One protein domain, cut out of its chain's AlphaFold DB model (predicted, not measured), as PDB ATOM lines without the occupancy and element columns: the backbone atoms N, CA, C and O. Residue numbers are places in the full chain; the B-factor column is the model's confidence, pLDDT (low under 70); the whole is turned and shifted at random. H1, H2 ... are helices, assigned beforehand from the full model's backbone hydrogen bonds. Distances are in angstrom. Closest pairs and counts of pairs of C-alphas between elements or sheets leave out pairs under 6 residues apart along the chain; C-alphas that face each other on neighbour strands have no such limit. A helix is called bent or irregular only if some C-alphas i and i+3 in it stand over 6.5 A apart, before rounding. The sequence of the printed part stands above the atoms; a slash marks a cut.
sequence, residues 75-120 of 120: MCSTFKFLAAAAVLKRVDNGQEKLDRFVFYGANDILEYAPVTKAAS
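AT A GLANCE: This is residues 75 to 120 of the 120 residues of the protein "Beta-lactamase" of Verrucomicrobia bacterium (UniProt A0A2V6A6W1). One long helix, H1, forms one side of an open, flat hook; a long link, residues 93 to 113, sweeps round the empty middle and ends in the short helix H2, well away from H1. The printed part has 46 residues with two named helices, H1 then H2, and no named strand. The class is all helix, though under half of the residues, 22, are in named elements. The whole is loose, with a radius of gyration of the C-alphas of 12.8 A and spans of 32 by 28 by 14 A.

HOW THE PARTS SIT: Start at H1, residues 76 to 92; residues 75 to 86 stand free. H2, residues 114 to 118, is apart from H1, with no C-alpha within 8 A. Look at the backbone O i to N i+4 pairs: 10 of 13 are within hydrogen-bond range in H1 and 0 of 1 in H2, where 1 of 2 O i to N i+3 pairs is.

IN THESE COORDINATES: Find C-alpha 76 at (-8.844, -10.128, -22.273); from there H1 runs 26.8 A to C-alpha 92 at (-35.191, -5.364, -22.009). It is only just irregular: C-alphas 76 and 79 are 6.7 A apart. H2 runs 6.3 A to C-alpha 118 at (-17.074, -17.192, -1.839).

THE WHOLE: The two C-alphas farthest apart, Asn 93 and Glu 111, lie 32.9 A apart. The printed part has no cut; pLDDT is under 70 at residue 120.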
ATOM      1  N   MET A  75      -8.969  -8.670 -26.268       97.62
ATOM      2  CA  MET A  75      -9.874  -8.015 -25.314       97.62
ATOM      3  C   MET A  75      -9.558  -8.395 -23.861       97.62
ATOM      4  O   MET A  75      -9.820  -7.627 -22.938       97.62
ATOM      5  N   CYS A  76      -8.998  -9.586 -23.625       96.81
ATOM      6  CA  CYS A  76      -8.844 -10.128 -22.273       96.81
ATOM      7  C   CYS A  76     -10.185 -10.015 -21.527       96.81
ATOM      8  O   CYS A  76     -11.207 -10.379 -22.091       96.81
ATOM      9  N   SER A  77     -10.226  -9.483 -20.301       96.81
ATOM     10  CA  SER A  77     -11.482  -9.318 -19.553       96.81
ATOM     11  C   SER A  77     -12.345  -8.113 -19.969       96.81
ATOM     12  O   SER A  77     -13.452  -7.999 -19.447       96.81
ATOM     13  N   THR A  78     -11.924  -7.243 -20.900       97.69
ATOM     14  CA  THR A  78     -12.753  -6.085 -21.312       97.69
ATOM     15  C   THR A  78     -14.029  -6.508 -22.045       97.69
ATOM     16  O   THR A  78     -15.040  -5.813 -21.963       97.69
ATOM     17  N   PHE A  79     -14.046  -7.700 -22.657       98.12
ATOM     18  CA  PHE A  79     -15.239  -8.262 -23.307       98.12
ATOM     19  C   PHE A  79     -16.443  -8.395 -22.359       98.12
ATOM     20  O   PHE A  79     -17.586  -8.377 -22.814       98.12
ATOM     21  N   LYS A  80     -16.206  -8.525 -21.044       97.50
ATOM     22  CA  LYS A  80     -17.263  -8.734 -20.043       97.50
ATOM     23  C   LYS A  80     -18.242  -7.566 -19.988       97.50
ATOM     24  O   LYS A  80     -19.408  -7.789 -19.685       97.50
ATOM     25  N   PHE A  81     -17.800  -6.356 -20.343       98.44
ATOM     26  CA  PHE A  81     -18.696  -5.212 -20.504       98.44
ATOM     27  C   PHE A  81     -19.755  -5.483 -21.585       98.44
ATOM     28  O   PHE A  81     -20.949  -5.348 -21.331       98.44
ATOM     29  N   LEU A  82     -19.331  -5.948 -22.765       98.38
ATOM     30  CA  LEU A  82     -20.242  -6.296 -23.859       98.38
ATOM     31  C   LEU A  82     -21.103  -7.518 -23.520       98.38
ATOM     32  O   LEU A  82     -22.284  -7.541 -23.852       98.38
ATOM     33  N   ALA A  83     -20.542  -8.513 -22.825       98.50
ATOM     34  CA  ALA A  83     -21.303  -9.674 -22.364       98.50
ATOM     35  C   ALA A  83     -22.428  -9.269 -21.392       98.50
ATOM     36  O   ALA A  83     -23.566  -9.704 -21.552       98.50
ATOM     37  N   ALA A  84     -22.142  -8.382 -20.433       98.44
ATOM     38  CA  ALA A  84     -23.149  -7.838 -19.524       98.44
ATOM     39  C   ALA A  84     -24.200  -7.001 -20.270       98.44
ATOM     40  O   ALA A  84     -25.394  -7.170 -20.033       98.44
ATOM     41  N   ALA A  85     -23.786  -6.159 -21.225       98.62
ATOM     42  CA  ALA A  85     -24.713  -5.403 -22.067       98.62
ATOM     43  C   ALA A  85     -25.650  -6.323 -22.874       98.62
ATOM     44  O   ALA A  85     -26.839  -6.036 -23.001       98.62
ATOM     45  N   ALA A  86     -25.153  -7.460 -23.370       98.69
ATOM     46  CA  ALA A  86     -25.981  -8.456 -24.046       98.69
ATOM     47  C   ALA A  86     -27.007  -9.108 -23.099       98.69
ATOM     48  O   ALA A  86     -28.148  -9.333 -23.501       98.69
ATOM     49  N   VAL A  87     -26.639  -9.369 -21.838       98.50
ATOM     50  CA  VAL A  87     -27.585  -9.836 -20.808       98.50
ATOM     51  C   VAL A  87     -28.652  -8.775 -20.532       98.50
ATOM     52  O   VAL A  87     -29.836  -9.096 -20.559       98.50
ATOM     53  N   LEU A  88     -28.262  -7.510 -20.358       98.75
ATOM     54  CA  LEU A  88     -29.203  -6.400 -20.168       98.75
ATOM     55  C   LEU A  88     -30.169  -6.264 -21.349       98.75
ATOM     56  O   LEU A  88     -31.374  -6.159 -21.148       98.75
ATOM     57  N   LYS A  89     -29.676  -6.402 -22.584       98.75
ATOM     58  CA  LYS A  89     -30.535  -6.385 -23.771       98.75
ATOM     59  C   LYS A  89     -31.571  -7.516 -23.769       98.75
ATOM     60  O   LYS A  89     -32.688  -7.329 -24.247       98.75
ATOM     61  N   ARG A  90     -31.225  -8.693 -23.240       98.69
ATOM     62  CA  ARG A  90     -32.183  -9.799 -23.066       98.69
ATOM     63  C   ARG A  90     -33.231  -9.474 -22.006       98.69
ATOM     64  O   ARG A  90     -34.385  -9.841 -22.201       98.69
ATOM     65  N   VAL A  91     -32.855  -8.778 -20.931       98.75
ATOM     66  CA  VAL A  91     -33.802  -8.296 -19.913       98.75
ATOM     67  C   VAL A  91     -34.793  -7.308 -20.528       98.75
ATOM     68  O   VAL A  91     -35.995  -7.513 -20.384       98.75
ATOM     69  N   ASP A  92     -34.322  -6.323 -21.301       98.69
ATOM     70  CA  ASP A  92     -35.191  -5.364 -22.009       98.69
ATOM     71  C   ASP A  92     -36.200  -6.061 -22.934       98.69
ATOM     72  O   ASP A  92     -37.335  -5.618 -23.095       98.69
ATOM     73  N   ASN A  93     -35.789  -7.176 -23.540       98.62
ATOM     74  CA  ASN A  93     -36.629  -7.974 -24.429       98.62
ATOM     75  C   ASN A  93     -37.552  -8.962 -23.679       98.62
ATOM     76  O   ASN A  93     -38.237  -9.754 -24.326       98.62
ATOM     77  N   GLY A  94     -37.537  -8.992 -22.341       98.19
ATOM     78  CA  GLY A  94     -38.311  -9.944 -21.533       98.19
ATOM     79  C   GLY A  94     -37.807 -11.395 -21.592       98.19
ATOM     80  O   GLY A  94     -38.551 -12.321 -21.279       98.19
ATOM     81  N   GLN A  95     -36.556 -11.612 -22.007       98.50
ATOM     82  CA  GLN A  95     -35.933 -12.930 -22.217       98.50
ATOM     83  C   GLN A  95     -35.002 -13.356 -21.068       98.50
ATOM     84  O   GLN A  95     -34.409 -14.437 -21.115       98.50
ATOM     85  N   GLU A  96     -34.811 -12.491 -20.074       98.19
ATOM     86  CA  GLU A  96     -34.018 -12.734 -18.867       98.19
ATOM     87  C   GLU A  96     -34.552 -11.865 -17.715       98.19
ATOM     88  O   GLU A  96     -35.236 -10.868 -17.956       98.19
ATOM     89  N   LYS A  97     -34.242 -12.232 -16.469       98.38
ATOM     90  CA  LYS A  97     -34.523 -11.424 -15.279       98.38
ATOM     91  C   LYS A  97     -33.252 -11.214 -14.463       98.38
ATOM     92  O   LYS A  97     -32.487 -12.151 -14.251       98.38
ATOM     93  N   LEU A  98     -33.040  -9.990 -13.978       98.06
ATOM     94  CA  LEU A  98     -31.857  -9.644 -13.176       98.06
ATOM     95  C   LEU A  98     -31.827 -10.342 -11.813       98.06
ATOM     96  O   LEU A  98     -30.753 -10.580 -11.272       98.06
ATOM     97  N   ASP A  99     -32.995 -10.672 -11.273       97.38
ATOM     98  CA  ASP A  99     -33.178 -11.382 -10.008       97.38
ATOM     99  C   ASP A  99     -33.256 -12.908 -10.184       97.38
ATOM    100  O   ASP A  99     -33.477 -13.637  -9.214       97.38
ATOM    101  N   ARG A 100     -33.060 -13.423 -11.408       97.44
ATOM    102  CA  ARG A 100     -33.025 -14.865 -11.636       97.44
ATOM    103  C   ARG A 100     -31.809 -15.458 -10.936       97.44
ATOM    104  O   ARG A 100     -30.667 -15.201 -11.310       97.44
ATOM    105  N   PHE A 101     -32.064 -16.341  -9.977       95.88
ATOM    106  CA  PHE A 101     -31.002 -17.126  -9.369       95.88
ATOM    107  C   PHE A 101     -30.407 -18.113 -10.386       95.88
ATOM    108  O   PHE A 101     -31.135 -18.830 -11.083       95.88
ATOM    109  N   VAL A 102     -29.077 -18.146 -10.478       95.38
ATOM    110  CA  VAL A 102     -28.336 -19.060 -11.354       95.38
ATOM    111  C   VAL A 102     -27.602 -20.066 -10.481       95.38
ATOM    112  O   VAL A 102     -26.640 -19.710  -9.809       95.38
ATOM    113  N   PHE A 103     -28.054 -21.318 -10.494       94.94
ATOM    114  CA  PHE A 103     -27.351 -22.407  -9.822       94.94
ATOM    115  C   PHE A 103     -26.101 -22.798 -10.615       94.94
ATOM    116  O   PHE A 103     -26.162 -22.934 -11.837       94.94
ATOM    117  N   TYR A 104     -24.991 -22.996  -9.909       95.19
ATOM    118  CA  TYR A 104     -23.726 -23.496 -10.443       95.19
ATOM    119  C   TYR A 104     -23.065 -24.411  -9.406       95.19
ATOM    120  O   TYR A 104     -23.318 -24.286  -8.207       95.19
ATOM    121  N   GLY A 105     -22.253 -25.361  -9.866       94.62
ATOM    122  CA  GLY A 105     -21.527 -26.301  -9.016       94.62
ATOM    123  C   GLY A 105     -20.051 -25.940  -8.864       94.62
ATOM    124  O   GLY A 105     -19.526 -25.060  -9.542       94.62
ATOM    125  N   ALA A 106     -19.343 -26.682  -8.009       92.69
ATOM    126  CA  ALA A 106     -17.905 -26.491  -7.792       92.69
ATOM    127  C   ALA A 106     -17.075 -26.609  -9.088       92.69
ATOM    128  O   ALA A 106     -16.068 -25.922  -9.238       92.69
ATOM    129  N   ASN A 107     -17.522 -27.432 -10.044       95.12
ATOM    130  CA  ASN A 107     -16.853 -27.626 -11.333       95.12
ATOM    131  C   ASN A 107     -16.977 -26.418 -12.283       95.12
ATOM    132  O   ASN A 107     -16.220 -26.335 -13.246       95.12
ATOM    133  N   ASP A 108     -17.897 -25.487 -12.015       95.31
ATOM    134  CA  ASP A 108     -18.080 -24.265 -12.809       95.31
ATOM    135  C   ASP A 108     -17.186 -23.109 -12.312       95.31
ATOM    136  O   ASP A 108     -17.088 -22.059 -12.954       95.31
ATOM    137  N   ILE A 109     -16.525 -23.280 -11.160       94.88
ATOM    138  CA  ILE A 109     -15.673 -22.258 -10.546       94.88
ATOM    139  C   ILE A 109     -14.267 -22.296 -11.144       94.88
ATOM    140  O   ILE A 109     -13.504 -23.241 -10.959       94.88
ATOM    141  N   LEU A 110     -13.904 -21.209 -11.820       94.62
ATOM    142  CA  LEU A 110     -12.568 -21.010 -12.378       94.62
ATOM    143  C   LEU A 110     -11.577 -20.475 -11.332       94.62
ATOM    144  O   LEU A 110     -11.956 -19.993 -10.265       94.62
ATOM    145  N   GLU A 111     -10.287 -20.508 -11.673       95.06
ATOM    146  CA  GLU A 111      -9.195 -20.043 -10.807       95.06
ATOM    147  C   GLU A 111      -9.404 -18.599 -10.312       95.06
ATOM    148  O   GLU A 111      -9.354 -18.338  -9.108       95.06
ATOM    149  N   TYR A 112      -9.706 -17.668 -11.225       93.00
ATOM    150  CA  TYR A 112      -9.929 -16.254 -10.912       93.00
ATOM    151  C   TYR A 112     -11.426 -15.925 -10.791       93.00
ATOM    152  O   TYR A 112     -12.018 -15.274 -11.656       93.00
ATOM    153  N   ALA A 113     -12.046 -16.404  -9.710       94.31
ATOM    154  CA  ALA A 113     -13.484 -16.281  -9.455       94.31
ATOM    155  C   ALA A 113     -13.806 -15.847  -8.004       94.31
ATOM    156  O   ALA A 113     -14.520 -16.551  -7.292       94.31
ATOM    157  N   PRO A 114     -13.293 -14.698  -7.522       95.81
ATOM    158  CA  PRO A 114     -13.341 -14.337  -6.100       95.81
ATOM    159  C   PRO A 114     -14.760 -14.199  -5.526       95.81
ATOM    160  O   PRO A 114     -14.975 -14.527  -4.366       95.81
ATOM    161  N   VAL A 115     -15.729 -13.738  -6.327       95.50
ATOM    162  CA  VAL A 115     -17.120 -13.554  -5.872       95.50
ATOM    163  C   VAL A 115     -17.876 -14.880  -5.855       95.50
ATOM    164  O   VAL A 115     -18.443 -15.252  -4.834       95.50
ATOM    165  N   THR A 116     -17.869 -15.628  -6.961       94.31
ATOM    166  CA  THR A 116     -18.648 -16.871  -7.072       94.31
ATOM    167  C   THR A 116     -18.070 -18.009  -6.234       94.31
ATOM    168  O   THR A 116     -18.840 -18.828  -5.743       94.31
ATOM    169  N   LYS A 117     -16.750 -18.023  -5.992       91.62
ATOM    170  CA  LYS A 117     -16.081 -18.976  -5.090       91.62
ATOM    171  C   LYS A 117     -16.407 -18.747  -3.613       91.62
ATOM    172  O   LYS A 117     -16.393 -19.690  -2.839       91.62
ATOM    173  N   ALA A 118     -16.671 -17.505  -3.212       87.00
ATOM    174  CA  ALA A 118     -17.074 -17.192  -1.839       87.00
ATOM    175  C   ALA A 118     -18.559 -17.499  -1.572       87.00
ATOM    176  O   ALA A 118     -18.970 -17.555  -0.418       87.00
ATOM    177  N   ALA A 119     -19.355 -17.658  -2.633       77.25
ATOM    178  CA  ALA A 119     -20.797 -17.890  -2.571       77.25
ATOM    179  C   ALA A 119     -21.206 -19.359  -2.803       77.25
ATOM    180  O   ALA A 119     -22.398 -19.657  -2.750       77.25
ATOM    181  N   SER A 120     -20.245 -20.246  -3.096       64.25
ATOM    182  CA  SER A 120     -20.437 -21.695  -3.272       64.25
ATOM    183  C   SER A 120     -20.257 -22.474  -1.979       64.25
ATOM    184  O   SER A 120     -19.261 -22.167  -1.285       64.25
TER     185      SER A 120